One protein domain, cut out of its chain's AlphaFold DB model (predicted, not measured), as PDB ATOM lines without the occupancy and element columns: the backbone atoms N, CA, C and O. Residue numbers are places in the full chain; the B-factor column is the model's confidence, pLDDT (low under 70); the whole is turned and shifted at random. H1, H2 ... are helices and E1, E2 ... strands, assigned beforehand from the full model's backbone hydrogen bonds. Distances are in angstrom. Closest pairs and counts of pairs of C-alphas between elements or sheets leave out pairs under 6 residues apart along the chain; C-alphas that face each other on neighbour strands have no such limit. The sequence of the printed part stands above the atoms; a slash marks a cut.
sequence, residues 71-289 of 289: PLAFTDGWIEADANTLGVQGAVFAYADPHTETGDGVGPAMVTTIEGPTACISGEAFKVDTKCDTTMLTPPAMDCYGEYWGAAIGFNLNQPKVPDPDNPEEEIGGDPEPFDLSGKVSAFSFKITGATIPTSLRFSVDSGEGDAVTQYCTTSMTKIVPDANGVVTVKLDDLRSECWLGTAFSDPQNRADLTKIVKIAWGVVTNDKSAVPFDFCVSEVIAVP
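Overview. This is residues 71 to 289 of the 289 residues of an uncharacterized protein of Sorangiineae bacterium NIC37A_2 (UniProt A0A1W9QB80). Two twisted sheets of five strands lie face to face as a sandwich, with long loops round the ends and edges of its layers. The small hairpin E5 and E6 lies beyond one end of E1, and H1 sits by the other end. The orders are E1 - E4 - E11 - E8 - E9 and E2 - E3 - E12 - E7 - E10, both all antiparallel. The printed part has 219 residues, under half of them in named elements, in the order E1 H1 E2 E3 H2 E4 E5 E6 E7 E8 E9 E10 E11 E12: mostly strand. It is compact, with a radius of gyration of the C-alphas of 17.3 A and spans of 49 by 45 by 39 A.

Along the chain. Find C-alpha 90 at (31.762, -33.576, 28.003); from there E1, residues 90 to 96, runs 19.1 A. Its sheet goes on with E4, 150 to 156, 19.0 A; E11, 261 to 269, 21.3 A, which bends by 59 degrees at 266; E8, 201 to 207, 19.6 A; and E9, 214 to 217. In the other sheet look for E2, 111 to 115; E3, 118 to 125, 20.9 A; E12, 276 to 288, 30.4 A, bending by 70 degrees at 279; E7, 187 to 196, 24.6 A, bending by 54 degrees at 193; and E10, 231 to 235. E12 ends at C-alpha 288, (47.023, -36.859, 18.306). The short elements are H1, 98 to 102, H2, 144 to 147, E5, 161 to 163, and E6, 171 to 173.

Arrangement. Look first at E4 and E11: N 155 and O 264 are 2.8 A apart. E1 and E4 show N 154 and O 93 at 2.8 A; E11 and E8, N 202 and O 267 at 2.8 A. In the other sheet, E3 and E12 have N 282 and O 119 at 2.8 A; E12 and E7, N 286 and O 189 at 2.7 A. The facing parts of the two sheets are 8.4 A centre to centre, their strands at 26 degrees. Between E3 and E4 the closest C-alphas are Ala 125 and Gly 150, 4.9 A. H1 only grazes both sheets; H2 is on neither. In H1 the O i to N i+4 pair is within hydrogen-bond range; H2 is too short for one. In the hairpin E5 and E6, N 162 and O 172 are 2.9 A apart.

Size, cuts and confidence. The C-alphas of Glu 169 and Ser 250 are farthest apart, 52.0 A. The printed part has no cut. Long links join E3 to H2, E6 to E7, E9 to E10 and E10 to E11. Mean pLDDT of the printed part is 91.1; residues 105 to 106, 130, 132, 246 to 250 and 252 are under 70.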
ATOM      1  N   PRO A  71      45.816 -31.596  24.246       97.56
ATOM      2  CA  PRO A  71      45.424 -32.113  25.549       97.56
ATOM      3  C   PRO A  71      43.915 -31.982  25.759       97.56
ATOM      4  O   PRO A  71      43.335 -30.918  25.550       97.56
ATOM      5  N   LEU A  72      43.299 -33.068  26.207       97.50
ATOM      6  CA  LEU A  72      41.904 -33.141  26.621       97.50
ATOM      7  C   LEU A  72      41.889 -33.191  28.149       97.50
ATOM      8  O   LEU A  72      41.692 -34.238  28.763       97.50
ATOM      9  N   ALA A  73      42.219 -32.054  28.761       94.81
ATOM     10  CA  ALA A  73      42.264 -31.932  30.208       94.81
ATOM     11  C   ALA A  73      40.838 -31.892  30.763       94.81
ATOM     12  O   ALA A  73      40.064 -31.000  30.418       94.81
ATOM     13  N   PHE A  74      40.512 -32.844  31.635       95.50
ATOM     14  CA  PHE A  74      39.323 -32.767  32.473       95.50
ATOM     15  C   PHE A  74      39.684 -32.266  33.866       95.50
ATOM     16  O   PHE A  74      40.820 -32.392  34.322       95.50
ATOM     17  N   THR A  75      38.711 -31.674  34.541       94.25
ATOM     18  CA  THR A  75      38.775 -31.357  35.967       94.25
ATOM     19  C   THR A  75      37.462 -31.792  36.586       94.25
ATOM     20  O   THR A  75      36.403 -31.457  36.064       94.25
ATOM     21  N   ASP A  76      37.545 -32.597  37.643       93.00
ATOM     22  CA  ASP A  76      36.393 -33.058  38.428       93.00
ATOM     23  C   ASP A  76      35.273 -33.665  37.563       93.00
ATOM     24  O   ASP A  76      34.084 -33.443  37.771       93.00
ATOM     25  N   GLY A  77      35.681 -34.447  36.560       95.88
ATOM     26  CA  GLY A  77      34.772 -35.199  35.702       95.88
ATOM     27  C   GLY A  77      34.236 -34.453  34.488       95.88
ATOM     28  O   GLY A  77      33.344 -34.977  33.828       95.88
ATOM     29  N   TRP A  78      34.775 -33.283  34.143       97.88
ATOM     30  CA  TRP A  78      34.309 -32.529  32.977       97.88
ATOM     31  C   TRP A  78      35.448 -31.965  32.120       97.88
ATOM     32  O   TRP A  78      36.447 -31.480  32.653       97.88
ATOM     33  N   ILE A  79      35.284 -32.007  30.791       97.81
ATOM     34  CA  ILE A  79      36.142 -31.321  29.807       97.81
ATOM     35  C   ILE A  79      35.405 -30.106  29.261       97.81
ATOM     36  O   ILE A  79      34.320 -30.239  28.696       97.81
ATOM     37  N   GLU A  80      36.017 -28.932  29.390       97.25
ATOM     38  CA  GLU A  80      35.476 -27.682  28.853       97.25
ATOM     39  C   GLU A  80      35.881 -27.473  27.387       97.25
ATOM     40  O   GLU A  80      37.046 -27.655  27.015       97.25
ATOM     41  N   ALA A  81      34.923 -27.039  26.560       97.38
ATOM     42  CA  ALA A  81      35.128 -26.817  25.126       97.38
ATOM     43  C   ALA A  81      36.228 -25.785  24.836       97.38
ATOM     44  O   ALA A  81      36.989 -25.933  23.882       97.38
ATOM     45  N   ASP A  82      36.312 -24.730  25.646       96.75
ATOM     46  CA  ASP A  82      37.264 -23.629  25.481       96.75
ATOM     47  C   ASP A  82      38.663 -23.942  26.036       96.75
ATOM     48  O   ASP A  82      39.624 -23.237  25.717       96.75
ATOM     49  N   ALA A  83      38.809 -25.029  26.799       96.19
ATOM     50  CA  ALA A  83      40.089 -25.490  27.326       96.19
ATOM     51  C   ALA A  83      40.948 -26.228  26.281       96.19
ATOM     52  O   ALA A  83      42.119 -26.512  26.539       96.19
ATOM     53  N   ASN A  84      40.400 -26.539  25.100       97.56
ATOM     54  CA  ASN A  84      41.115 -27.250  24.045       97.56
ATOM     55  C   ASN A  84      40.772 -26.718  22.646       97.56
ATOM     56  O   ASN A  84      39.671 -26.256  22.367       97.56
ATOM     57  N   THR A  85      41.725 -26.805  21.719       97.81
ATOM     58  CA  THR A  85      41.573 -26.241  20.366       97.81
ATOM     59  C   THR A  85      40.663 -27.056  19.447       97.81
ATOM     60  O   THR A  85      40.353 -26.593  18.348       97.81
ATOM     61  N   LEU A  86      40.235 -28.251  19.866       97.88
ATOM     62  CA  LEU A  86      39.290 -29.083  19.120       97.88
ATOM     63  C   LEU A  86      37.830 -28.723  19.434       97.88
ATOM     64  O   LEU A  86      36.957 -29.087  18.651       97.88
ATOM     65  N   GLY A  87      37.559 -28.001  20.527       97.75
ATOM     66  CA  GLY A  87      36.195 -27.744  20.992       97.75
ATOM     67  C   GLY A  87      35.519 -28.983  21.582       97.75
ATOM     68  O   GLY A  87      34.294 -29.061  21.602       97.75
ATOM     69  N   VAL A  88      36.310 -29.971  22.012       98.25
ATOM     70  CA  VAL A  88      35.818 -31.182  22.674       98.25
ATOM     71  C   VAL A  88      35.272 -30.804  24.050       98.25
ATOM     72  O   VAL A  88      35.939 -30.091  24.794       98.25
ATOM     73  N   GLN A  89      34.091 -31.298  24.402       98.31
ATOM     74  CA  GLN A  89      33.496 -31.093  25.723       98.31
ATOM     75  C   GLN A  89      32.691 -32.309  26.149       98.31
ATOM     76  O   GLN A  89      32.049 -32.944  25.313       98.31
ATOM     77  N   GLY A  90      32.674 -32.588  27.448       98.19
ATOM     78  CA  GLY A  90      31.762 -33.576  28.003       98.19
ATOM     79  C   GLY A  90      32.211 -34.207  29.305       98.19
ATOM     80  O   GLY A  90      33.284 -33.909  29.837       98.19
ATOM     81  N   ALA A  91      31.355 -35.086  29.819       98.12
ATOM     82  CA  ALA A  91      31.586 -35.767  31.077       98.12
ATOM     83  C   ALA A  91      32.601 -36.906  30.934       98.12
ATOM     84  O   ALA A  91      32.576 -37.683  29.972       98.12
ATOM     85  N   VAL A  92      33.438 -37.042  31.958       98.19
ATOM     86  CA  VAL A  92      34.185 -38.255  32.281       98.19
ATOM     87  C   VAL A  92      33.373 -39.026  33.310       98.19
ATOM     88  O   VAL A  92      32.930 -38.472  34.313       98.19
ATOM     89  N   PHE A  93      33.166 -40.310  33.062       97.88
ATOM     90  CA  PHE A  93      32.310 -41.150  33.888       97.88
ATOM     91  C   PHE A  93      32.869 -42.563  33.971       97.88
ATOM     92  O   PHE A  93      33.698 -42.972  33.161       97.88
ATOM     93  N   ALA A  94      32.397 -43.324  34.949       97.75
ATOM     94  CA  ALA A  94      32.612 -44.759  35.003       97.75
ATOM     95  C   ALA A  94      31.270 -45.470  34.901       97.75
ATOM     96  O   ALA A  94      30.243 -44.938  35.318       97.75
ATOM     97  N   TYR A  95      31.287 -46.665  34.336       97.12
ATOM     98  CA  TYR A  95      30.111 -47.507  34.201       97.12
ATOM     99  C   TYR A  95      30.539 -48.970  34.286       97.12
ATOM    100  O   TYR A  95      31.666 -49.315  33.924       97.12
ATOM    101  N   ALA A  96      29.643 -49.826  34.763       95.94
ATOM    102  CA  ALA A  96      29.854 -51.264  34.865       95.94
ATOM    103  C   ALA A  96      28.562 -52.014  34.545       95.94
ATOM    104  O   ALA A  96      27.476 -51.430  34.555       95.94
ATOM    105  N   ASP A  97      28.684 -53.299  34.222       92.81
ATOM    106  CA  ASP A  97      27.529 -54.183  34.247       92.81
ATOM    107  C   ASP A  97      27.014 -54.342  35.691       92.81
ATOM    108  O   ASP A  97      27.808 -54.186  36.627       92.81
ATOM    109  N   PRO A  98      25.723 -54.662  35.902       89.94
ATOM    110  CA  PRO A  98      25.141 -54.706  37.242       89.94
ATOM    111  C   PRO A  98      25.892 -55.617  38.219       89.94
ATOM    112  O   PRO A  98      25.992 -55.289  39.398       89.94
ATOM    113  N   HIS A  99      26.458 -56.729  37.741       89.62
ATOM    114  CA  HIS A  99      27.165 -57.698  38.580       89.62
ATOM    115  C   HIS A  99      28.554 -57.198  38.990       89.62
ATOM    116  O   HIS A  99      28.979 -57.384  40.133       89.62
ATOM    117  N   THR A 100      29.267 -56.554  38.065       91.50
ATOM    118  CA  THR A 100      30.552 -55.899  38.338       91.50
ATOM    119  C   THR A 100      30.364 -54.660  39.225       91.50
ATOM    120  O   THR A 100      31.191 -54.389  40.096       91.50
ATOM    121  N   GLU A 101      29.269 -53.915  39.052       92.06
ATOM    122  CA  GLU A 101      28.965 -52.715  39.838       92.06
ATOM    123  C   GLU A 101      28.739 -53.041  41.319       92.06
ATOM    124  O   GLU A 101      29.368 -52.440  42.189       92.06
ATOM    125  N   THR A 102      27.883 -54.018  41.623       89.19
ATOM    126  CA  THR A 102      27.511 -54.384  43.002       89.19
ATOM    127  C   THR A 102      28.485 -55.363  43.661       89.19
ATOM    128  O   THR A 102      28.486 -55.497  44.889       89.19
ATOM    129  N   GLY A 103      29.289 -56.076  42.868       81.75
ATOM    130  CA  GLY A 103      30.195 -57.136  43.316       81.75
ATOM    131  C   GLY A 103      29.512 -58.465  43.674       81.75
ATOM    132  O   GLY A 103      30.210 -59.390  44.093       81.75
ATOM    133  N   ASP A 104      28.177 -58.557  43.552       73.19
ATOM    134  CA  ASP A 104      27.270 -59.720  43.702       73.19
ATOM    135  C   ASP A 104      27.701 -60.888  44.622       73.19
ATOM    136  O   ASP A 104      27.339 -62.053  44.443       73.19
ATOM    137  N   GLY A 105      28.440 -60.572  45.687       59.56
ATOM    138  CA  GLY A 105      28.859 -61.494  46.739       59.56
ATOM    139  C   GLY A 105      30.096 -62.352  46.451       59.56
ATOM    140  O   GLY A 105      30.430 -63.184  47.296       59.56
ATOM    141  N   VAL A 106      30.787 -62.176  45.319       69.38
ATOM    142  CA  VAL A 106      32.014 -62.943  44.995       69.38
ATOM    143  C   VAL A 106      33.259 -62.053  44.954       69.38
ATOM    144  O   VAL A 106      34.332 -62.515  45.342       69.38
ATOM    145  N   GLY A 107      33.106 -60.779  44.583       77.94
ATOM    146  CA  GLY A 107      34.204 -59.823  44.453       77.94
ATOM    147  C   GLY A 107      33.881 -58.454  45.064       77.94
ATOM    148  O   GLY A 107      32.755 -58.208  45.504       77.94
ATOM    149  N   PRO A 108      34.875 -57.554  45.147       87.06
ATOM    150  CA  PRO A 108      34.637 -56.165  45.518       87.06
ATOM    151  C   PRO A 108      33.794 -55.449  44.453       87.06
ATOM    152  O   PRO A 108      34.064 -55.572  43.259       87.06
ATOM    153  N   ALA A 109      32.812 -54.668  44.912       92.69
ATOM    154  CA  ALA A 109      32.051 -53.733  44.086       92.69
ATOM    155  C   ALA A 109      32.976 -52.736  43.370       92.69
ATOM    156  O   ALA A 109      34.043 -52.392  43.897       92.69
ATOM    157  N   MET A 110      32.550 -52.241  42.207       96.06
ATOM    158  CA  MET A 110      33.289 -51.193  41.513       96.06
ATOM    159  C   MET A 110      33.311 -49.912  42.356       96.06
ATOM    160  O   MET A 110      32.279 -49.407  42.796       96.06
ATOM    161  N   VAL A 111      34.502 -49.355  42.538       97.12
ATOM    162  CA  VAL A 111      34.721 -48.045  43.149       97.12
ATOM    163  C   VAL A 111      35.311 -47.118  42.103       97.12
ATOM    164  O   VAL A 111      36.290 -47.464  41.442       97.12
ATOM    165  N   THR A 112      34.743 -45.919  42.010       97.31
ATOM    166  CA  THR A 112      35.173 -44.876  41.080       97.31
ATOM    167  C   THR A 112      35.654 -43.658  41.851       97.31
ATOM    168  O   THR A 112      35.066 -43.264  42.858       97.31
ATOM    169  N   THR A 113      36.721 -43.029  41.373       97.75
ATOM    170  CA  THR A 113      37.181 -41.728  41.868       97.75
ATOM    171  C   THR A 113      37.605 -40.879  40.684       97.75
ATOM    172  O   THR A 113      38.476 -41.280  39.919       97.75
ATOM    173  N   ILE A 114      36.979 -39.718  40.518       97.12
ATOM    174  CA  ILE A 114      37.334 -38.752  39.479       97.12
ATOM    175  C   ILE A 114      37.664 -37.448  40.193       97.12
ATOM    176  O   ILE A 114      36.780 -36.823  40.769       97.12
ATOM    177  N   GLU A 115      38.942 -37.087  40.209       95.12
ATOM    178  CA  GLU A 115      39.451 -35.926  40.942       95.12
ATOM    179  C   GLU A 115      40.532 -35.236  40.112       95.12
ATOM    180  O   GLU A 115      41.489 -35.871  39.645       95.12
ATOM    181  N   GLY A 116      40.377 -33.926  39.902       94.69
ATOM    182  CA  GLY A 116      41.292 -33.164  39.060       94.69
ATOM    183  C   GLY A 116      41.450 -33.805  37.667       94.69
ATOM    184  O   GLY A 116      40.440 -34.128  37.040       94.69
ATOM    185  N   PRO A 117      42.689 -34.016  37.172       96.00
ATOM    186  CA  PRO A 117      42.950 -34.537  35.827       96.00
ATOM    187  C   PRO A 117      43.022 -36.072  35.754       96.00
ATOM    188  O   PRO A 117      43.613 -36.613  34.816       96.00
ATOM    189  N   THR A 118      42.528 -36.783  36.773       97.56
ATOM    190  CA  THR A 118      42.657 -38.244  36.874       97.56
ATOM    191  C   THR A 118      41.310 -38.902  37.154       97.56
ATOM    192  O   THR A 118      40.566 -38.478  38.035       97.56
ATOM    193  N   ALA A 119      41.007 -39.964  36.409       98.25
ATOM    194  CA  ALA A 119      39.850 -40.823  36.629       98.25
ATOM    195  C   ALA A 119      40.335 -42.236  36.949       98.25
ATOM    196  O   ALA A 119      41.089 -42.815  36.172       98.25
ATOM    197  N   CYS A 120      39.918 -42.782  38.084       98.38
ATOM    198  CA  CYS A 120      40.319 -44.088  38.591       98.38
ATOM    199  C   CYS A 120      39.104 -44.994  38.776       98.38
ATOM    200  O   CYS A 120      38.059 -44.542  39.253       98.38
ATOM    201  N   ILE A 121      39.273 -46.278  38.461       98.31
ATOM    202  CA  ILE A 121      38.331 -47.337  38.825       98.31
ATOM    203  C   ILE A 121      39.070 -48.515  39.455       98.31
ATOM    204  O   ILE A 121      40.173 -48.879  39.037       98.31
ATOM    205  N   SER A 122      38.440 -49.136  40.445       98.00
ATOM    206  CA  SER A 122      38.913 -50.374  41.065       98.00
ATOM    207  C   SER A 122      37.752 -51.323  41.336       98.00
ATOM    208  O   SER A 122      36.615 -50.877  41.471       98.00
ATOM    209  N   GLY A 123      38.017 -52.623  41.377       96.56
ATOM    210  CA  GLY A 123      36.989 -53.643  41.559       96.56
ATOM    211  C   GLY A 123      37.398 -54.978  40.954       96.56
ATOM    212  O   GLY A 123      38.581 -55.253  40.730       96.56
ATOM    213  N   GLU A 124      36.409 -55.823  40.689       95.44
ATOM    214  CA  GLU A 124      36.615 -57.111  40.039       95.44
ATOM    215  C   GLU A 124      35.535 -57.352  38.979       95.44
ATOM    216  O   GLU A 124      34.354 -57.446  39.296       95.44
ATOM    217  N   ALA A 125      35.938 -57.450  37.709       93.50
ATOM    218  CA  ALA A 125      35.002 -57.722  36.625       93.50
ATOM    219  C   ALA A 125      34.543 -59.179  36.703       93.50
ATOM    220  O   ALA A 125      35.371 -60.093  36.850       93.50
ATOM    221  N   PHE A 126      33.232 -59.388  36.596       89.56
ATOM    222  CA  PHE A 126      32.611 -60.681  36.861       89.56
ATOM    223  C   PHE A 126      33.134 -61.792  35.932       89.56
ATOM    224  O   PHE A 126      33.500 -61.574  34.774       89.56
ATOM    225  N   LYS A 127      33.172 -63.029  36.434       89.19
ATOM    226  CA  LYS A 127      33.483 -64.199  35.606       89.19
ATOM    227  C   LYS A 127      32.233 -64.630  34.843       89.19
ATOM    228  O   LYS A 127      31.267 -65.064  35.462       89.19
ATOM    229  N   VAL A 128      32.287 -64.654  33.517       84.50
ATOM    230  CA  VAL A 128      31.178 -65.183  32.712       84.50
ATOM    231  C   VAL A 128      31.140 -66.707  32.836       84.50
ATOM    232  O   VAL A 128      32.088 -67.391  32.444       84.50
ATOM    233  N   ASP A 129      30.055 -67.279  33.363       77.81
ATOM    234  CA  ASP A 129      29.831 -68.721  33.229       77.81
ATOM    235  C   ASP A 129      29.362 -69.017  31.799       77.81
ATOM    236  O   ASP A 129      28.312 -68.558  31.354       77.81
ATOM    237  N   THR A 130      30.149 -69.793  31.053       65.56
ATOM    238  CA  THR A 130      29.837 -70.163  29.663       65.56
ATOM    239  C   THR A 130      28.631 -71.089  29.542       65.56
ATOM    240  O   THR A 130      28.096 -71.242  28.444       65.56
ATOM    241  N   LYS A 131      28.142 -71.668  30.648       70.56
ATOM    242  CA  LYS A 131      26.826 -72.333  30.725       70.56
ATOM    243  C   LYS A 131      25.709 -71.344  31.031       70.56
ATOM    244  O   LYS A 131      24.825 -71.602  31.843       70.56
ATOM    245  N   CYS A 132      25.779 -70.199  30.398       69.25
ATOM    246  CA  CYS A 132      24.801 -69.162  30.554       69.25
ATOM    247  C   CYS A 132      23.438 -69.638  30.058       69.25
ATOM    248  O   CYS A 132      23.245 -69.992  28.891       69.25
ATOM    249  N   ASP A 133      22.508 -69.689  30.999       74.38
ATOM    250  CA  ASP A 133      21.112 -69.929  30.715       74.38
ATOM    251  C   ASP A 133      20.518 -68.625  30.186       74.38
ATOM    252  O   ASP A 133      20.299 -67.679  30.941       74.38
ATOM    253  N   THR A 134      20.269 -68.560  28.877       75.38
ATOM    254  CA  THR A 134      19.712 -67.359  28.243       75.38
ATOM    255  C   THR A 134      18.323 -66.997  28.771       75.38
ATOM    256  O   THR A 134      17.862 -65.882  28.548       75.38
ATOM    257  N   THR A 135      17.658 -67.900  29.503       74.94
ATOM    258  CA  THR A 135      16.391 -67.601  30.189       74.94
ATOM    259  C   THR A 135      16.557 -66.711  31.423       74.94
ATOM    260  O   THR A 135      15.562 -66.180  31.910       74.94
ATOM    261  N   MET A 136      17.792 -66.524  31.902       71.19
ATOM    262  CA  MET A 136      18.139 -65.670  33.044       71.19
ATOM    263  C   MET A 136      18.691 -64.300  32.628       71.19
ATOM    264  O   MET A 136      19.007 -63.497  33.499       71.19
ATOM    265  N   LEU A 137      18.838 -64.037  31.324       79.94
ATOM    266  CA  LEU A 137      19.355 -62.759  30.833       79.94
ATOM    267  C   LEU A 137      18.308 -61.660  30.978       79.94
ATOM    268  O   LEU A 137      17.130 -61.868  30.664       79.94
ATOM    269  N   THR A 138      18.744 -60.481  31.409       75.69
ATOM    270  CA  THR A 138      17.881 -59.310  31.493       75.69
ATOM    271  C   THR A 138      17.719 -58.741  30.080       75.69
ATOM    272  O   THR A 138      18.710 -58.375  29.447       75.69
ATOM    273  N   PRO A 139      16.498 -58.649  29.513       74.31
ATOM    274  CA  PRO A 139      16.319 -58.003  28.215       74.31
ATOM    275  C   PRO A 139      16.913 -56.580  28.230       74.31
ATOM    276  O   PRO A 139      16.669 -55.852  29.193       74.31
ATOM    277  N   PRO A 140      17.655 -56.151  27.189       77.69
ATOM    278  CA  PRO A 140      17.730 -56.731  25.846       77.69
ATOM    279  C   PRO A 140      18.921 -57.677  25.605       77.69
ATOM    280  O   PRO A 140      19.226 -57.952  24.444       77.69
ATOM    281  N   ALA A 141      19.614 -58.154  26.643       75.94
ATOM    282  CA  ALA A 141      20.776 -59.018  26.466       75.94
ATOM    283  C   ALA A 141      20.407 -60.286  25.669       75.94
ATOM    284  O   ALA A 141      19.527 -61.062  26.042       75.94
ATOM    285  N   MET A 142      21.080 -60.473  24.532       77.69
ATOM    286  CA  MET A 142      20.886 -61.623  23.636       77.69
ATOM    287  C   MET A 142      21.868 -62.758  23.938       77.69
ATOM    288  O   MET A 142      21.651 -63.903  23.539       77.69
ATOM    289  N   ASP A 143      22.949 -62.425  24.639       78.31
ATOM    290  CA  ASP A 143      23.939 -63.342  25.159       78.31
ATOM    291  C   ASP A 143      24.504 -62.807  26.484       78.31
ATOM    292  O   ASP A 143      24.174 -61.724  26.962       78.31
ATOM    293  N   CYS A 144      25.372 -63.604  27.078       81.44
ATOM    294  CA  CYS A 144      25.947 -63.384  28.398       81.44
ATOM    295  C   CYS A 144      27.005 -62.296  28.369       81.44
ATOM    296  O   CYS A 144      27.232 -61.650  29.374       81.44
ATOM    297  N   TYR A 145      27.664 -62.072  27.236       79.31
ATOM    298  CA  TYR A 145      28.587 -60.953  27.132       79.31
ATOM    299  C   TYR A 145      27.831 -59.624  27.052       79.31
ATOM    300  O   TYR A 145      28.382 -58.612  27.463       79.31
ATOM    301  N   GLY A 146      26.571 -59.628  26.606       79.12
ATOM    302  CA  GLY A 146      25.661 -58.490  26.732       79.12
ATOM    303  C   GLY A 146      25.273 -58.164  28.179       79.12
ATOM    304  O   GLY A 146      25.130 -56.990  28.503       79.12
ATOM    305  N   GLU A 147      25.141 -59.175  29.045       84.31
ATOM    306  CA  GLU A 147      24.841 -58.989  30.479       84.31
ATOM    307  C   GLU A 147      26.108 -58.720  31.309       84.31
ATOM    308  O   GLU A 147      26.102 -57.856  32.172       84.31
ATOM    309  N   TYR A 148      27.205 -59.432  31.036       87.88
ATOM    310  CA  TYR A 148      28.444 -59.451  31.822       87.88
ATOM    311  C   TYR A 148      29.611 -58.874  31.010       87.88
ATOM    312  O   TYR A 148      30.538 -59.598  30.625       87.88
ATOM    313  N   TRP A 149      29.570 -57.582  30.691       90.75
ATOM    314  CA  TRP A 149      30.576 -56.951  29.828       90.75
ATOM    315  C   TRP A 149      31.776 -56.357  30.590       90.75
ATOM    316  O   TRP A 149      32.843 -56.190  29.991       90.75
ATOM    317  N   GLY A 150      31.654 -56.108  31.899       94.44
ATOM    318  CA  GLY A 150      32.728 -55.675  32.794       94.44
ATOM    319  C   GLY A 150      32.548 -54.256  33.332       94.44
ATOM    320  O   GLY A 150      31.485 -53.884  33.818       94.44
ATOM    321  N   ALA A 151      33.620 -53.466  33.285       96.75
ATOM    322  CA  ALA A 151      33.642 -52.086  33.774       96.75
ATOM    323  C   ALA A 151      34.492 -51.196  32.871       96.75
ATOM    324  O   ALA A 151      35.414 -51.677  32.211       96.75
ATOM    325  N   ALA A 152      34.216 -49.896  32.838       97.69
ATOM    326  CA  ALA A 152      34.973 -48.953  32.030       97.69
ATOM    327  C   ALA A 152      34.976 -47.533  32.601       97.69
ATOM    328  O   ALA A 152      34.031 -47.111  33.264       97.69
ATOM    329  N   ILE A 153      36.026 -46.781  32.260       98.38
ATOM    330  CA  ILE A 153      36.042 -45.313  32.304       98.38
ATOM    331  C   ILE A 153      35.711 -44.816  30.897       98.38
ATOM    332  O   ILE A 153      36.336 -45.259  29.934       98.38
ATOM    333  N   GLY A 154      34.745 -43.913  30.768       98.06
ATOM    334  CA  GLY A 154      34.319 -43.303  29.513       98.06
ATOM    335  C   GLY A 154      34.493 -41.789  29.511       98.06
ATOM    336  O   GLY A 154      34.508 -41.146  30.561       98.06
ATOM    337  N   PHE A 155      34.605 -41.228  28.312       96.88
ATOM    338  CA  PHE A 155      34.631 -39.793  28.072       96.88
ATOM    339  C   PHE A 155      33.811 -39.440  26.820       96.88
ATOM    340  O   PHE A 155      34.094 -39.958  25.736       96.88
ATOM    341  N   ASN A 156      32.804 -38.570  26.966       98.25
ATOM    342  CA  ASN A 156      32.002 -38.059  25.847       98.25
ATOM    343  C   ASN A 156      32.738 -36.925  25.123       98.25
ATOM    344  O   ASN A 156      33.178 -35.975  25.758       98.25
ATOM    345  N   LEU A 157      32.846 -36.991  23.795       98.00
ATOM    346  CA  LEU A 157      33.630 -36.021  23.016       98.00
ATOM    347  C   LEU A 157      32.870 -34.731  22.683       98.00
ATOM    348  O   LEU A 157      33.493 -33.694  22.448       98.00
ATOM    349  N   ASN A 158      31.542 -34.797  22.641       98.06
ATOM    350  CA  ASN A 158      30.670 -33.642  22.487       98.06
ATOM    351  C   ASN A 158      29.407 -33.857  23.313       98.06
ATOM    352  O   ASN A 158      28.507 -34.583  22.909       98.06
ATOM    353  N   GLN A 159      29.352 -33.254  24.489       97.81
ATOM    354  CA  GLN A 159      28.180 -33.265  25.348       97.81
ATOM    355  C   GLN A 159      27.936 -31.828  25.815       97.81
ATOM    356  O   GLN A 159      28.672 -31.340  26.678       97.81
ATOM    357  N   PRO A 160      26.964 -31.111  25.225       97.00
ATOM    358  CA  PRO A 160      26.695 -29.733  25.598       97.00
ATOM    359  C   PRO A 160      26.202 -29.654  27.040       97.00
ATOM    360  O   PRO A 160      25.507 -30.546  27.531       97.00
ATOM    361  N   LYS A 161      26.520 -28.548  27.710       96.75
ATOM    362  CA  LYS A 161      25.862 -28.190  28.963       96.75
ATOM    363  C   LYS A 161      24.439 -27.714  28.691       96.75
ATOM    364  O   LYS A 161      24.192 -26.976  27.735       96.75
ATOM    365  N   VAL A 162      23.507 -28.136  29.533       97.00
ATOM    366  CA  VAL A 162      22.104 -27.715  29.505       97.00
ATOM    367  C   VAL A 162      21.679 -27.276  30.907       97.00
ATOM    368  O   VAL A 162      22.233 -27.786  31.882       97.00
ATOM    369  N   PRO A 163      20.714 -26.348  31.045       97.44
ATOM    370  CA  PRO A 163      20.185 -25.989  32.356       97.44
ATOM    371  C   PRO A 163      19.611 -27.214  33.072       97.44
ATOM    372  O   PRO A 163      18.872 -27.989  32.458       97.44
ATOM    373  N   ASP A 164      19.917 -27.367  34.358       96.62
ATOM    374  CA  ASP A 164      19.334 -28.426  35.179       96.62
ATOM    375  C   ASP A 164      17.806 -28.212  35.283       96.62
ATOM    376  O   ASP A 164      17.353 -27.111  35.629       96.62
ATOM    377  N   PRO A 165      16.975 -29.222  34.955       95.31
ATOM    378  CA  PRO A 165      15.521 -29.100  35.034       95.31
ATOM    379  C   PRO A 165      14.999 -28.824  36.452       95.31
ATOM    380  O   PRO A 165      13.946 -28.191  36.587       95.31
ATOM    381  N   ASP A 166      15.712 -29.271  37.485       97.19
ATOM    382  CA  ASP A 166      15.374 -29.067  38.894       97.19
ATOM    383  C   ASP A 166      16.017 -27.791  39.460       97.19
ATOM    384  O   ASP A 166      15.473 -27.186  40.392       97.19
ATOM    385  N   ASN A 167      17.125 -27.333  38.866       96.94
ATOM    386  CA  ASN A 167      17.808 -26.095  39.238       96.94
ATOM    387  C   ASN A 167      18.317 -25.288  38.021       96.94
ATOM    388  O   ASN A 167      19.499 -25.329  37.703       96.94
ATOM    389  N   PRO A 168      17.478 -24.460  37.371       95.56
ATOM    390  CA  PRO A 168      17.848 -23.771  36.126       95.56
ATOM    391  C   PRO A 168      19.010 -22.763  36.215       95.56
ATOM    392  O   PRO A 168      19.397 -22.205  35.189       95.56
ATOM    393  N   GLU A 169      19.508 -22.461  37.418       96.81
ATOM    394  CA  GLU A 169      20.710 -21.639  37.633       96.81
ATOM    395  C   GLU A 169      22.009 -22.460  37.532       96.81
ATOM    396  O   GLU A 169      23.092 -21.883  37.422       96.81
ATOM    397  N   GLU A 170      21.899 -23.788  37.550       96.06
ATOM    398  CA  GLU A 170      22.990 -24.741  37.384       96.06
ATOM    399  C   GLU A 170      22.953 -25.366  35.983       96.06
ATOM    400  O   GLU A 170      21.904 -25.498  35.347       96.06
ATOM    401  N   GLU A 171      24.131 -25.741  35.490       96.00
ATOM    402  CA  GLU A 171      24.294 -26.440  34.222       96.00
ATOM    403  C   GLU A 171      24.743 -27.878  34.479       96.00
ATOM    404  O   GLU A 171      25.675 -28.123  35.247       96.00
ATOM    405  N   ILE A 172      24.113 -28.824  33.788       95.88
ATOM    406  CA  ILE A 172      24.460 -30.248  33.797       95.88
ATOM    407  C   ILE A 172      24.842 -30.703  32.389       95.88
ATOM    408  O   ILE A 172      24.555 -30.028  31.399       95.88
ATOM    409  N   GLY A 173      25.486 -31.864  32.277       96.44
ATOM    410  CA  GLY A 173      25.729 -32.480  30.975       96.44
ATOM    411  C   GLY A 173      24.415 -32.912  30.319       96.44
ATOM    412  O   GLY A 173      23.661 -33.682  30.910       96.44
ATOM    413  N   GLY A 174      24.154 -32.432  29.105       96.75
ATOM    414  CA  GLY A 174      23.033 -32.865  28.272       96.75
ATOM    415  C   GLY A 174      23.285 -34.214  27.595       96.75
ATOM    416  O   GLY A 174      24.147 -34.989  28.015       96.75
ATOM    417  N   ASP A 175      22.551 -34.484  26.518       96.00
ATOM    418  CA  ASP A 175      22.735 -35.704  25.730       96.00
ATOM    419  C   ASP A 175      24.034 -35.634  24.903       96.00
ATOM    420  O   ASP A 175      24.301 -34.609  24.271       96.00
ATOM    421  N   PRO A 176      24.859 -36.698  24.877       96.88
ATOM    422  CA  PRO A 176      26.026 -36.754  24.005       96.88
ATOM    423  C   PRO A 176      25.641 -36.717  22.521       96.88
ATOM    424  O   PRO A 176      24.741 -37.424  22.070       96.88
ATOM    425  N   GLU A 177      26.385 -35.939  21.748       96.75
ATOM    426  CA  GLU A 177      26.214 -35.744  20.315       96.75
ATOM    427  C   GLU A 177      27.429 -36.283  19.537       96.75
ATOM    428  O   GLU A 177      28.536 -36.387  20.077       96.75
ATOM    429  N   PRO A 178      27.272 -36.606  18.242       97.50
ATOM    430  CA  PRO A 178      28.403 -36.981  17.403       97.50
ATOM    431  C   PRO A 178      29.440 -35.850  17.283       97.50
ATOM    432  O   PRO A 178      29.098 -34.684  17.076       97.50
ATOM    433  N   PHE A 179      30.721 -36.208  17.353       97.81
ATOM    434  CA  PHE A 179      31.860 -35.322  17.136       97.81
ATOM    435  C   PHE A 179      32.687 -35.778  15.929       97.81
ATOM    436  O   PHE A 179      33.021 -36.958  15.777       97.81
ATOM    437  N   ASP A 180      33.044 -34.822  15.071       98.00
ATOM    438  CA  ASP A 180      33.822 -35.076  13.859       98.00
ATOM    439  C   ASP A 180      35.331 -34.975  14.130       98.00
ATOM    440  O   ASP A 180      35.902 -33.876  14.199       98.00
ATOM    441  N   LEU A 181      35.969 -36.140  14.245       97.56
ATOM    442  CA  LEU A 181      37.419 -36.321  14.353       97.56
ATOM    443  C   LEU A 181      38.122 -36.402  12.990       97.56
ATOM    444  O   LEU A 181      39.357 -36.407  12.940       97.56
ATOM    445  N   SER A 182      37.380 -36.489  11.882       96.81
ATOM    446  CA  SER A 182      37.952 -36.778  10.568       96.81
ATOM    447  C   SER A 182      38.949 -35.698  10.130       96.81
ATOM    448  O   SER A 182      38.682 -34.497  10.157       96.81
ATOM    449  N   GLY A 183      40.163 -36.133   9.779       95.31
ATOM    450  CA  GLY A 183      41.261 -35.237   9.395       95.31
ATOM    451  C   GLY A 183      41.828 -34.364  10.524       95.31
ATOM    452  O   GLY A 183      42.675 -33.521  10.237       95.31
ATOM    453  N   LYS A 184      41.377 -34.547  11.774       96.25
ATOM    454  CA  LYS A 184      41.841 -33.792  12.954       96.25
ATOM    455  C   LYS A 184      42.583 -34.658  13.965       96.25
ATOM    456  O   LYS A 184      43.446 -34.136  14.661       96.25
ATOM    457  N   VAL A 185      42.194 -35.928  14.088       97.94
ATOM    458  CA  VAL A 185      42.732 -36.865  15.081       97.94
ATOM    459  C   VAL A 185      42.953 -38.228  14.431       97.94
ATOM    460  O   VAL A 185      42.028 -38.811  13.864       97.94
ATOM    461  N   SER A 186      44.172 -38.754  14.532       97.31
ATOM    462  CA  SER A 186      44.568 -40.085  14.060       97.31
ATOM    463  C   SER A 186      44.735 -41.102  15.195       97.31
ATOM    464  O   SER A 186      44.623 -42.314  14.971       97.31
ATOM    465  N   ALA A 187      44.980 -40.634  16.421       97.69
ATOM    466  CA  ALA A 187      45.180 -41.474  17.595       97.69
ATOM    467  C   ALA A 187      44.795 -40.756  18.896       97.69
ATOM    468  O   ALA A 187      44.723 -39.530  18.956       97.69
ATOM    469  N   PHE A 188      44.615 -41.535  19.959       98.19
ATOM    470  CA  PHE A 188      44.576 -41.024  21.325       98.19
ATOM    471  C   PHE A 188      45.796 -41.524  22.085       98.19
ATOM    472  O   PHE A 188      46.107 -42.716  22.048       98.19
ATOM    473  N   SER A 189      46.478 -40.611  22.767       97.94
ATOM    474  CA  SER A 189      47.515 -40.935  23.737       97.94
ATOM    475  C   SER A 189      47.010 -40.633  25.137       97.94
ATOM    476  O   SER A 189      46.258 -39.685  25.328       97.94
ATOM    477  N   PHE A 190      47.346 -41.468  26.105       97.69
ATOM    478  CA  PHE A 190      46.902 -41.314  27.484       97.69
ATOM    479  C   PHE A 190      47.848 -42.065  28.409       97.69
ATOM    480  O   PHE A 190      48.537 -43.007  28.002       97.69
ATOM    481  N   LYS A 191      47.852 -41.674  29.676       97.38
ATOM    482  CA  LYS A 191      48.644 -42.321  30.711       97.38
ATOM    483  C   LYS A 191      47.776 -43.238  31.553       97.38
ATOM    484  O   LYS A 191      46.757 -42.805  32.093       97.38
ATOM    485  N   ILE A 192      48.210 -44.489  31.686       97.38
ATOM    486  CA  ILE A 192      47.612 -45.479  32.579       97.38
ATOM    487  C   ILE A 192      48.560 -45.727  33.744       97.38
ATOM    488  O   ILE A 192      49.730 -46.068  33.565       97.38
ATOM    489  N   THR A 193      48.023 -45.606  34.949       97.12
ATOM    490  CA  THR A 193      48.698 -45.982  36.197       97.12
ATOM    491  C   THR A 193      47.767 -46.852  37.032       97.12
ATOM    492  O   THR A 193      46.593 -46.970  36.701       97.12
ATOM    493  N   GLY A 194      48.265 -47.500  38.082       96.75
ATOM    494  CA  GLY A 194      47.427 -48.330  38.949       96.75
ATOM    495  C   GLY A 194      48.172 -49.500  39.565       96.75
ATOM    496  O   GLY A 194      49.222 -49.907  39.062       96.75
ATOM    497  N   ALA A 195      47.626 -50.054  40.646       96.88
ATOM    498  CA  ALA A 195      48.180 -51.253  41.270       96.88
ATOM    499  C   ALA A 195      47.909 -52.512  40.431       96.88
ATOM    500  O   ALA A 195      48.733 -53.429  40.417       96.88
ATOM    501  N   THR A 196      46.777 -52.550  39.718       96.75
ATOM    502  CA  THR A 196      46.339 -53.711  38.934       96.75
ATOM    503  C   THR A 196      45.777 -53.263  37.585       96.75
ATOM    504  O   THR A 196      44.572 -53.096  37.425       96.75
ATOM    505  N   ILE A 197      46.650 -53.103  36.586       95.88
ATOM    506  CA  ILE A 197      46.244 -52.840  35.197       95.88
ATOM    507  C   ILE A 197      45.935 -54.185  34.515       95.88
ATOM    508  O   ILE A 197      46.855 -54.989  34.319       95.88
ATOM    509  N   PRO A 198      44.674 -54.473  34.137       93.25
ATOM    510  CA  PRO A 198      44.326 -55.766  33.560       93.25
ATOM    511  C   PRO A 198      44.994 -55.982  32.205       93.25
ATOM    512  O   PRO A 198      44.986 -55.115  31.337       93.25
ATOM    513  N   THR A 199      45.485 -57.197  31.959       90.56
ATOM    514  CA  THR A 199      46.003 -57.563  30.625       90.56
ATOM    515  C   THR A 199      44.909 -57.633  29.552       90.56
ATOM    516  O   THR A 199      45.223 -57.683  28.363       90.56
ATOM    517  N   SER A 200      43.640 -57.644  29.975       88.81
ATOM    518  CA  SER A 200      42.446 -57.576  29.132       88.81
ATOM    519  C   SER A 200      41.938 -56.151  28.897       88.81
ATOM    520  O   SER A 200      40.890 -56.013  28.267       88.81
ATOM    521  N   LEU A 201      42.633 -55.117  29.389       94.12
ATOM    522  CA  LEU A 201      42.228 -53.728  29.195       94.12
ATOM    523  C   LEU A 201      42.110 -53.405  27.699       94.12
ATOM    524  O   LEU A 201      42.998 -53.733  26.904       94.12
ATOM    525  N   ARG A 202      41.013 -52.750  27.326       94.69
ATOM    526  CA  ARG A 202      40.712 -52.338  25.955       94.69
ATOM    527  C   ARG A 202      40.470 -50.849  25.870       94.69
ATOM    528  O   ARG A 202      39.952 -50.245  26.800       94.69
ATOM    529  N   PHE A 203      40.792 -50.298  24.712       97.12
ATOM    530  CA  PHE A 203      40.419 -48.952  24.324       97.12
ATOM    531  C   PHE A 203      39.339 -49.068  23.262       97.12
ATOM    532  O   PHE A 203      39.493 -49.844  22.313       97.12
ATOM    533  N   SER A 204      38.262 -48.314  23.419       97.00
ATOM    534  CA  SER A 204      37.153 -48.292  22.476       97.00
ATOM    535  C   SER A 204      36.738 -46.878  22.116       97.00
ATOM    536  O   SER A 204      36.909 -45.946  22.897       97.00
ATOM    537  N   VAL A 205      36.140 -46.749  20.937       97.69
ATOM    538  CA  VAL A 205      35.374 -45.584  20.517       97.69
ATOM    539  C   VAL A 205      33.977 -46.033  20.118       97.69
ATOM    540  O   VAL A 205      33.815 -47.053  19.447       97.69
ATOM    541  N   ASP A 206      32.979 -45.264  20.515       96.94
ATOM    542  CA  ASP A 206      31.597 -45.474  20.102       96.94
ATOM    543  C   ASP A 206      31.292 -44.488  18.971       96.94
ATOM    544  O   ASP A 206      31.523 -43.282  19.109       96.94
ATOM    545  N   SER A 207      30.815 -45.005  17.839       96.12
ATOM    546  CA  SER A 207      30.530 -44.225  16.634       96.12
ATOM    547  C   SER A 207      29.105 -44.479  16.157       96.12
ATOM    548  O   SER A 207      28.683 -45.629  16.040       96.12
ATOM    549  N   GLY A 208      28.357 -43.412  15.888       93.12
ATOM    550  CA  GLY A 208      26.961 -43.481  15.465       93.12
ATOM    551  C   GLY A 208      26.123 -42.340  16.027       93.12
ATOM    552  O   GLY A 208      26.650 -41.337  16.496       93.12
ATOM    553  N   GLU A 209      24.804 -42.486  15.940       88.12
ATOM    554  CA  GLU A 209      23.829 -41.495  16.405       88.12
ATOM    555  C   GLU A 209      22.563 -42.217  16.886       88.12
ATOM    556  O   GLU A 209      22.125 -43.187  16.256       88.12
ATOM    557  N   GLY A 210      21.981 -41.754  17.996       84.69
ATOM    558  CA  GLY A 210      20.800 -42.371  18.607       84.69
ATOM    559  C   GLY A 210      21.020 -43.852  18.935       84.69
ATOM    560  O   GLY A 210      22.045 -44.225  19.496       84.69
ATOM    561  N   ASP A 211      20.078 -44.706  18.532       81.00
ATOM    562  CA  ASP A 211      20.126 -46.151  18.805       81.00
ATOM    563  C   ASP A 211      21.122 -46.923  17.914       81.00
ATOM    564  O   ASP A 211      21.325 -48.123  18.093       81.00
ATOM    565  N   ALA A 212      21.744 -46.265  16.928       84.88
ATOM    566  CA  ALA A 212      22.634 -46.891  15.947       84.88
ATOM    567  C   ALA A 212      24.123 -46.690  16.279       84.88
ATOM    568  O   ALA A 212      24.941 -46.452  15.387       84.88
ATOM    569  N   VAL A 213      24.484 -46.758  17.561       91.12
ATOM    570  CA  VAL A 213      25.877 -46.657  18.010       91.12
ATOM    571  C   VAL A 213      26.574 -48.009  17.873       91.12
ATOM    572  O   VAL A 213      26.145 -49.018  18.426       91.12
ATOM    573  N   THR A 214      27.678 -48.021  17.131       93.12
ATOM    574  CA  THR A 214      28.571 -49.172  16.994       93.12
ATOM    575  C   THR A 214      29.848 -48.910  17.777       93.12
ATOM    576  O   THR A 214      30.502 -47.880  17.601       93.12
ATOM    577  N   GLN A 215      30.229 -49.858  18.626       93.44
ATOM    578  CA  GLN A 215      31.497 -49.807  19.340       93.44
ATOM    579  C   GLN A 215      32.629 -50.382  18.485       93.44
ATOM    580  O   GLN A 215      32.514 -51.475  17.927       93.44
ATOM    581  N   TYR A 216      33.754 -49.673  18.452       94.44
ATOM    582  CA  TYR A 216      34.998 -50.085  17.812       94.44
ATOM    583  C   TYR A 216      36.097 -50.139  18.862       94.44
ATOM    584  O   TYR A 216      36.338 -49.143  19.535       94.44
ATOM    585  N   CYS A 217      36.794 -51.263  19.017       94.19
ATOM    586  CA  CYS A 217      37.797 -51.385  20.073       94.19
ATOM    587  C   CYS A 217      39.062 -52.137  19.659       94.19
ATOM    588  O   CYS A 217      39.121 -52.788  18.612       94.19
ATOM    589  N   THR A 218      40.099 -52.025  20.489       92.62
ATOM    590  CA  THR A 218      41.316 -52.838  20.392       92.62
ATOM    591  C   THR A 218      40.988 -54.312  20.635       92.62
ATOM    592  O   THR A 218      40.202 -54.651  21.520       92.62
ATOM    593  N   THR A 219      41.611 -55.222  19.883       85.44
ATOM    594  CA  THR A 219      41.395 -56.671  20.075       85.44
ATOM    595  C   THR A 219      42.172 -57.245  21.243       85.44
ATOM    596  O   THR A 219      43.132 -56.651  21.718       85.44
ATOM    597  N   SER A 220      41.858 -58.493  21.593       79.06
ATOM    598  CA  SER A 220      42.716 -59.337  22.432       79.06
ATOM    599  C   SER A 220      44.145 -59.522  21.891       79.06
ATOM    600  O   SER A 220      45.044 -59.853  22.663       79.06
ATOM    601  N   MET A 221      44.380 -59.313  20.589       77.06
ATOM    602  CA  MET A 221      45.725 -59.325  20.001       77.06
ATOM    603  C   MET A 221      46.432 -57.971  20.145       77.06
ATOM    604  O   MET A 221      47.657 -57.927  20.258       77.06
ATOM    605  N   THR A 222      45.672 -56.874  20.175       81.81
ATOM    606  CA  THR A 222      46.171 -55.508  20.359       81.81
ATOM    607  C   THR A 222      46.243 -55.197  21.850       81.81
ATOM    608  O   THR A 222      45.346 -54.584  22.423       81.81
ATOM    609  N   LYS A 223      47.316 -55.651  22.499       82.12
ATOM    610  CA  LYS A 223      47.525 -55.374  23.921       82.12
ATOM    611  C   LYS A 223      47.797 -53.891  24.148       82.12
ATOM    612  O   LYS A 223      48.698 -53.325  23.532       82.12
ATOM    613  N   ILE A 224      47.078 -53.309  25.099       88.88
ATOM    614  CA  ILE A 224      47.398 -52.003  25.663       88.88
ATOM    615  C   ILE A 224      48.554 -52.200  26.637       88.88
ATOM    616  O   ILE A 224      48.371 -52.691  27.748       88.88
ATOM    617  N   VAL A 225      49.766 -51.895  26.177       87.44
ATOM    618  CA  VAL A 225      50.987 -52.002  26.979       87.44
ATOM    619  C   VAL A 225      51.522 -50.592  27.194       87.44
ATOM    620  O   VAL A 225      52.028 -50.005  26.235       87.44
ATOM    621  N   PRO A 226      51.393 -50.041  28.412       91.38
ATOM    622  CA  PRO A 226      52.022 -48.775  28.755       91.38
ATOM    623  C   PRO A 226      53.538 -48.851  28.576       91.38
ATOM    624  O   PRO A 226      54.153 -49.887  28.850       91.38
ATOM    625  N   ASP A 227      54.140 -47.765  28.102       92.75
ATOM    626  CA  ASP A 227      55.592 -47.634  28.049       92.75
ATOM    627  C   ASP A 227      56.202 -47.483  29.460       92.75
ATOM    628  O   ASP A 227      55.520 -47.596  30.481       92.75
ATOM    629  N   ALA A 228      57.511 -47.222  29.539       92.56
ATOM    630  CA  ALA A 228      58.201 -47.052  30.822       92.56
ATOM    631  C   ALA A 228      57.652 -45.891  31.682       92.56
ATOM    632  O   ALA A 228      57.892 -45.871  32.887       92.56
ATOM    633  N   ASN A 229      56.918 -44.952  31.079       91.94
ATOM    634  CA  ASN A 229      56.302 -43.799  31.736       91.94
ATOM    635  C   ASN A 229      54.790 -43.980  31.955       91.94
ATOM    636  O   ASN A 229      54.124 -43.060  32.434       91.94
ATOM    637  N   GLY A 230      54.241 -45.149  31.614       94.12
ATOM    638  CA  GLY A 230      52.811 -45.422  31.701       94.12
ATOM    639  C   GLY A 230      52.002 -44.873  30.523       94.12
ATOM    640  O   GLY A 230      50.775 -44.891  30.585       94.12
ATOM    641  N   VAL A 231      52.641 -44.386  29.455       96.50
ATOM    642  CA  VAL A 231      51.953 -43.791  28.300       96.50
ATOM    643  C   VAL A 231      51.595 -44.869  27.281       96.50
ATOM    644  O   VAL A 231      52.389 -45.754  26.966       96.50
ATOM    645  N   VAL A 232      50.382 -44.782  26.742       95.88
ATOM    646  CA  VAL A 232      49.866 -45.623  25.659       95.88
ATOM    647  C   VAL A 232      49.370 -44.711  24.551       95.88
ATOM    648  O   VAL A 232      48.692 -43.727  24.824       95.88
ATOM    649  N   THR A 233      49.634 -45.078  23.297       96.44
ATOM    650  CA  THR A 233      49.009 -44.440  22.132       96.44
ATOM    651  C   THR A 233      48.260 -45.480  21.313       96.44
ATOM    652  O   THR A 233      48.848 -46.467  20.869       96.44
ATOM    653  N   VAL A 234      46.967 -45.249  21.089       96.31
ATOM    654  CA  VAL A 234      46.092 -46.120  20.297       96.31
ATOM    655  C   VAL A 234      45.655 -45.387  19.037       96.31
ATOM    656  O   VAL A 234      45.007 -44.343  19.110       96.31
ATOM    657  N   LYS A 235      45.998 -45.937  17.868       95.50
ATOM    658  CA  LYS A 235      45.565 -45.387  16.579       95.50
ATOM    659  C   LYS A 235      44.115 -45.756  16.315       95.50
ATOM    660  O   LYS A 235      43.725 -46.910  16.486       95.50
ATOM    661  N   LEU A 236      43.338 -44.803  15.814       95.06
ATOM    662  CA  LEU A 236      41.940 -45.045  15.441       95.06
ATOM    663  C   LEU A 236      41.829 -46.069  14.302       95.06
ATOM    664  O   LEU A 236      40.914 -46.888  14.277       95.06
ATOM    665  N   ASP A 237      42.834 -46.104  13.429       92.19
ATOM    666  CA  ASP A 237      42.975 -47.080  12.348       92.19
ATOM    667  C   ASP A 237      43.249 -48.521  12.816       92.19
ATOM    668  O   ASP A 237      43.165 -49.450  12.005       92.19
ATOM    669  N   ASP A 238      43.525 -48.739  14.105       90.69
ATOM    670  CA  ASP A 238      43.688 -50.070  14.706       90.69
ATOM    671  C   ASP A 238      42.386 -50.587  15.352       90.69
ATOM    672  O   ASP A 238      42.313 -51.756  15.739       90.69
ATOM    673  N   LEU A 239      41.340 -49.751  15.431       92.62
ATOM    674  CA  LEU A 239      40.051 -50.087  16.041       92.62
ATOM    675  C   LEU A 239      39.083 -50.709  15.046       92.62
ATOM    676  O   LEU A 239      39.085 -50.390  13.854       92.62
ATOM    677  N   ARG A 240      38.237 -51.611  15.536       90.25
ATOM    678  CA  ARG A 240      37.296 -52.368  14.706       90.25
ATOM    679  C   ARG A 240      36.061 -52.742  15.505       90.25
ATOM    680  O   ARG A 240      36.170 -52.934  16.718       90.25
ATOM    681  N   SER A 241      34.923 -52.879  14.830       90.00
ATOM    682  CA  SER A 241      33.731 -53.406  15.492       90.00
ATOM    683  C   SER A 241      33.862 -54.906  15.750       90.00
ATOM    684  O   SER A 241      34.804 -55.547  15.273       90.00
ATOM    685  N   GLU A 242      32.958 -55.448  16.566       82.31
ATOM    686  CA  GLU A 242      32.951 -56.864  16.960       82.31
ATOM    687  C   GLU A 242      34.274 -57.332  17.586       82.31
ATOM    688  O   GLU A 242      34.629 -58.512  17.577       82.31
ATOM    689  N   CYS A 243      35.033 -56.405  18.169       80.69
ATOM    690  CA  CYS A 243      36.352 -56.656  18.739       80.69
ATOM    691  C   CYS A 243      36.340 -57.700  19.879       80.69
ATOM    692  O   CYS A 243      37.397 -58.158  20.325       80.69
ATOM    693  N   TRP A 244      35.168 -58.100  20.378       76.75
ATOM    694  CA  TRP A 244      34.969 -59.199  21.327       76.75
ATOM    695  C   TRP A 244      35.060 -60.600  20.698       76.75
ATOM    696  O   TRP A 244      35.389 -61.541  21.415       76.75
ATOM    697  N   LEU A 245      34.872 -60.757  19.381       71.62
ATOM    698  CA  LEU A 245      34.845 -62.069  18.707       71.62
ATOM    699  C   LEU A 245      36.227 -62.722  18.504       71.62
ATOM    700  O   LEU A 245      36.318 -63.860  18.049       71.62
ATOM    701  N   GLY A 246      37.318 -62.044  18.872       59.41
ATOM    702  CA  GLY A 246      38.649 -62.648  19.026       59.41
ATOM    703  C   GLY A 246      39.357 -63.114  17.744       59.41
ATOM    704  O   GLY A 246      40.481 -63.610  17.837       59.41
ATOM    705  N   THR A 247      38.765 -62.960  16.559       56.66
ATOM    706  CA  THR A 247      39.401 -63.298  15.277       56.66
ATOM    707  C   THR A 247      40.047 -62.076  14.622       56.66
ATOM    708  O   THR A 247      39.638 -60.935  14.821       56.66
ATOM    709  N   ALA A 248      41.110 -62.318  13.847       56.06
ATOM    710  CA  ALA A 248      41.723 -61.290  13.016       56.06
ATOM    711  C   ALA A 248      40.692 -60.750  12.017       56.06
ATOM    712  O   ALA A 248      40.030 -61.523  11.327       56.06
ATOM    713  N   PHE A 249      40.574 -59.427  11.939       63.03
ATOM    714  CA  PHE A 249      39.592 -58.767  11.087       63.03
ATOM    715  C   PHE A 249      39.819 -59.109   9.622       63.03
ATOM    716  O   PHE A 249      40.851 -58.761   9.047       63.03
ATOM    717  N   SER A 250      38.844 -59.777   9.016       58.56
ATOM    718  CA  SER A 250      38.864 -60.067   7.585       58.56
ATOM    719  C   SER A 250      38.404 -58.882   6.737       58.56
ATOM    720  O   SER A 250      38.705 -58.862   5.546       58.56
ATOM    721  N   ASP A 251      37.704 -57.902   7.326       70.38
ATOM    722  CA  ASP A 251      37.126 -56.780   6.586       70.38
ATOM    723  C   ASP A 251      37.788 -55.426   6.928       70.38
ATOM    724  O   ASP A 251      37.557 -54.867   8.005       70.38
ATOM    725  N   PRO A 252      38.606 -54.860   6.020       67.44
ATOM    726  CA  PRO A 252      39.177 -53.526   6.185       67.44
ATOM    727  C   PRO A 252      38.140 -52.392   6.119       67.44
ATOM    728  O   PRO A 252      38.503 -51.261   6.446       67.44
ATOM    729  N   GLN A 253      36.891 -52.663   5.718       72.69
ATOM    730  CA  GLN A 253      35.783 -51.698   5.756       72.69
ATOM    731  C   GLN A 253      35.194 -51.524   7.159       72.69
ATOM    732  O   GLN A 253      34.455 -50.573   7.393       72.69
ATOM    733  N   ASN A 254      35.556 -52.383   8.113       85.00
ATOM    734  CA  ASN A 254      35.032 -52.336   9.472       85.00
ATOM    735  C   ASN A 254      35.795 -51.345  10.375       85.00
ATOM    736  O   ASN A 254      36.340 -51.713  11.418       85.00
ATOM    737  N   ARG A 255      35.898 -50.089   9.933       88.69
ATOM    738  CA  ARG A 255      36.542 -48.988  10.669       88.69
ATOM    739  C   ARG A 255      35.491 -48.064  11.272       88.69
ATOM    740  O   ARG A 255      34.379 -47.985  10.757       88.69
ATOM    741  N   ALA A 256      35.864 -47.364  12.340       91.94
ATOM    742  CA  ALA A 256      35.005 -46.355  12.945       91.94
ATOM    743  C   ALA A 256      34.707 -45.228  11.942       91.94
ATOM    744  O   ALA A 256      35.618 -44.748  11.261       91.94
ATOM    745  N   ASP A 257      33.449 -44.785  11.873       94.69
ATOM    746  CA  ASP A 257      33.101 -43.550  11.173       94.69
ATOM    747  C   ASP A 257      33.559 -42.364  12.028       94.69
ATOM    748  O   ASP A 257      32.902 -41.960  12.992       94.69
ATOM    749  N   LEU A 258      34.726 -41.818  11.679       96.38
ATOM    750  CA  LEU A 258      35.356 -40.723  12.417       96.38
ATOM    751  C   LEU A 258      34.559 -39.415  12.374       96.38
ATOM    752  O   LEU A 258      34.880 -38.502  13.129       96.38
ATOM    753  N   THR A 259      33.536 -39.312  11.523       97.19
ATOM    754  CA  THR A 259      32.655 -38.137  11.476       97.19
ATOM    755  C   THR A 259      31.569 -38.167  12.551       97.19
ATOM    756  O   THR A 259      30.874 -37.169  12.743       97.19
ATOM    757  N   LYS A 260      31.414 -39.301  13.250       96.69
ATOM    758  CA  LYS A 260      30.329 -39.541  14.207       96.69
ATOM    759  C   LYS A 260      30.795 -40.179  15.514       96.69
ATOM    760  O   LYS A 260      30.127 -41.074  16.025       96.69
ATOM    761  N   ILE A 261      31.951 -39.784  16.045       97.88
ATOM    762  CA  ILE A 261      32.442 -40.359  17.305       97.88
ATOM    763  C   ILE A 261      31.748 -39.678  18.476       97.88
ATOM    764  O   ILE A 261      31.777 -38.460  18.582       97.88
ATOM    765  N   VAL A 262      31.151 -40.460  19.366       97.75
ATOM    766  CA  VAL A 262      30.417 -39.940  20.528       97.75
ATOM    767  C   VAL A 262      31.272 -40.026  21.790       97.75
ATOM    768  O   VAL A 262      31.335 -39.079  22.571       97.75
ATOM    769  N   LYS A 263      31.966 -41.151  21.985       97.50
ATOM    770  CA  LYS A 263      32.664 -41.477  23.235       97.50
ATOM    771  C   LYS A 263      33.961 -42.228  22.968       97.50
ATOM    772  O   LYS A 263      34.028 -43.029  22.035       97.50
ATOM    773  N   ILE A 264      34.953 -42.032  23.834       98.31
ATOM    774  CA  ILE A 264      36.101 -42.936  23.996       98.31
ATOM    775  C   ILE A 264      36.042 -43.612  25.370       98.31
ATOM    776  O   ILE A 264      35.508 -43.031  26.312       98.31
ATOM    777  N   ALA A 265      36.562 -44.832  25.507       98.25
ATOM    778  CA  ALA A 265      36.546 -45.535  26.789       98.25
ATOM    779  C   ALA A 265      37.723 -46.501  26.981       98.25
ATOM    780  O   ALA A 265      38.290 -47.024  26.019       98.25
ATOM    781  N   TRP A 266      38.040 -46.761  28.251       97.75
ATOM    782  CA  TRP A 266      39.017 -47.741  28.723       97.75
ATOM    783  C   TRP A 266      38.291 -48.808  29.534       97.75
ATOM    784  O   TRP A 266      37.895 -48.563  30.674       97.75
ATOM    785  N   GLY A 267      38.084 -49.973  28.927       96.00
ATOM    786  CA  GLY A 267      37.251 -51.041  29.469       96.00
ATOM    787  C   GLY A 267      38.046 -52.252  29.941       96.00
ATOM    788  O   GLY A 267      38.931 -52.747  29.240       96.00
ATOM    789  N   VAL A 268      37.692 -52.766  31.112       94.94
ATOM    790  CA  VAL A 268      38.089 -54.079  31.620       94.94
ATOM    791  C   VAL A 268      37.042 -55.082  31.179       94.94
ATOM    792  O   VAL A 268      35.885 -54.990  31.574       94.94
ATOM    793  N   VAL A 269      37.460 -56.047  30.367       91.75
ATOM    794  CA  VAL A 269      36.551 -57.072  29.847       91.75
ATOM    795  C   VAL A 269      36.581 -58.306  30.738       91.75
ATOM    796  O   VAL A 269      37.656 -58.757  31.159       91.75
ATOM    797  N   THR A 270      35.396 -58.858  30.980       90.88
ATOM    798  CA  THR A 270      35.180 -60.149  31.640       90.88
ATOM    799  C   THR A 270      35.805 -61.306  30.847       90.88
ATOM    800  O   THR A 270      36.233 -61.171  29.696       90.88
ATOM    801  N   ASN A 271      35.910 -62.481  31.466       88.31
ATOM    802  CA  ASN A 271      36.277 -63.708  30.758       88.31
ATOM    803  C   ASN A 271      35.635 -64.944  31.400       88.31
ATOM    804  O   ASN A 271      35.020 -64.868  32.462       88.31
ATOM    805  N   ASP A 272      35.806 -66.094  30.749       87.12
ATOM    806  CA  ASP A 272      35.218 -67.376  31.147       87.12
ATOM    807  C   ASP A 272      36.081 -68.215  32.106       87.12
ATOM    808  O   ASP A 272      35.669 -69.283  32.572       87.12
ATOM    809  N   LYS A 273      37.291 -67.757  32.431       88.88
ATOM    810  CA  LYS A 273      38.261 -68.494  33.254       88.88
ATOM    811  C   LYS A 273      38.167 -68.079  34.713       88.88
ATOM    812  O   LYS A 273      37.988 -68.936  35.586       88.88
ATOM    813  N   SER A 274      38.255 -66.781  34.969       91.44
ATOM    814  CA  SER A 274      38.252 -66.187  36.301       91.44
ATOM    815  C   SER A 274      37.710 -64.766  36.258       91.44
ATOM    816  O   SER A 274      37.742 -64.108  35.218       91.44
ATOM    817  N   ALA A 275      37.286 -64.286  37.421       92.00
ATOM    818  CA  ALA A 275      37.033 -62.872  37.613       92.00
ATOM    819  C   ALA A 275      38.336 -62.078  37.378       92.00
ATOM    820  O   ALA A 275      39.441 -62.638  37.483       92.00
ATOM    821  N   VAL A 276      38.216 -60.813  36.973       94.62
ATOM    822  CA  VAL A 276      39.360 -59.977  36.573       94.62
ATOM    823  C   VAL A 276      39.498 -58.813  37.546       94.62
ATOM    824  O   VAL A 276      38.747 -57.848  37.417       94.62
ATOM    825  N   PRO A 277      40.452 -58.858  38.492       96.00
ATOM    826  CA  PRO A 277      40.696 -57.720  39.362       96.00
ATOM    827  C   PRO A 277      41.253 -56.553  38.548       96.00
ATOM    828  O   PRO A 277      42.064 -56.744  37.633       96.00
ATOM    829  N   PHE A 278      40.837 -55.344  38.902       97.38
ATOM    830  CA  PHE A 278      41.322 -54.113  38.302       97.38
ATOM    831  C   PHE A 278      41.461 -53.012  39.353       97.38
ATOM    832  O   PHE A 278      40.688 -52.931  40.301       97.38
ATOM    833  N   ASP A 279      42.482 -52.184  39.181       97.94
ATOM    834  CA  ASP A 279      42.746 -50.969  39.948       97.94
ATOM    835  C   ASP A 279      43.675 -50.110  39.093       97.94
ATOM    836  O   ASP A 279      44.893 -50.342  39.052       97.94
ATOM    837  N   PHE A 280      43.077 -49.209  38.316       98.06
ATOM    838  CA  PHE A 280      43.804 -48.346  37.397       98.06
ATOM    839  C   PHE A 280      43.166 -46.968  37.254       98.06
ATOM    840  O   PHE A 280      41.975 -46.767  37.477       98.06
ATOM    841  N   CYS A 281      43.998 -46.027  36.828       98.25
ATOM    842  CA  CYS A 281      43.652 -44.651  36.556       98.25
ATOM    843  C   CYS A 281      44.060 -44.264  35.139       98.25
ATOM    844  O   CYS A 281      45.106 -44.695  34.645       98.25
ATOM    845  N   VAL A 282      43.261 -43.400  34.523       98.06
ATOM    846  CA  VAL A 282      43.523 -42.746  33.243       98.06
ATOM    847  C   VAL A 282      43.733 -41.256  33.493       98.06
ATOM    848  O   VAL A 282      42.996 -40.625  34.252       98.06
ATOM    849  N   SER A 283      44.759 -40.697  32.861       97.81
ATOM    850  CA  SER A 283      45.115 -39.276  32.940       97.81
ATOM    851  C   SER A 283      45.835 -38.839  31.663       97.81
ATOM    852  O   SER A 283      46.122 -39.669  30.797       97.81
ATOM    853  N   GLU A 284      46.135 -37.540  31.551       97.00
ATOM    854  CA  GLU A 284      46.962 -36.977  30.470       97.00
ATOM    855  C   GLU A 284      46.465 -37.394  29.066       97.00
ATOM    856  O   GLU A 284      47.245 -37.806  28.211       97.00
ATOM    857  N   VAL A 285      45.147 -37.335  28.836       97.81
ATOM    858  CA  VAL A 285      44.545 -37.705  27.546       97.81
ATOM    859  C   VAL A 285      44.886 -36.644  26.497       97.81
ATOM    860  O   VAL A 285      44.672 -35.453  26.707       97.81
ATOM    861  N   ILE A 286      45.409 -37.076  25.353       98.31
ATOM    862  CA  ILE A 286      45.871 -36.239  24.246       98.31
ATOM    863  C   ILE A 286      45.268 -36.776  22.947       98.31
ATOM    864  O   ILE A 286      45.444 -37.946  22.597       98.31
ATOM    865  N   ALA A 287      44.592 -35.907  22.199       98.19
ATOM    866  CA  ALA A 287      44.190 -36.175  20.824       98.19
ATOM    867  C   ALA A 287      45.366 -35.893  19.878       98.19
ATOM    868  O   ALA A 287      45.836 -34.757  19.777       98.19
ATOM    869  N   VAL A 288      45.856 -36.926  19.197       98.12
ATOM    870  CA  VAL A 288      47.023 -36.859  18.306       98.12
ATOM    871  C   VAL A 288      46.546 -36.668  16.859       98.12
ATOM    872  O   VAL A 288      45.718 -37.471  16.421       98.12
ATOM    873  N   PRO A 289      47.040 -35.655  16.119       95.44
ATOM    874  CA  PRO A 289      46.674 -35.395  14.722       95.44
ATOM    875  C   PRO A 289      46.927 -36.549  13.750       95.44
ATOM    876  O   PRO A 289      47.877 -37.336  13.962       95.44
TER     877      PRO A 289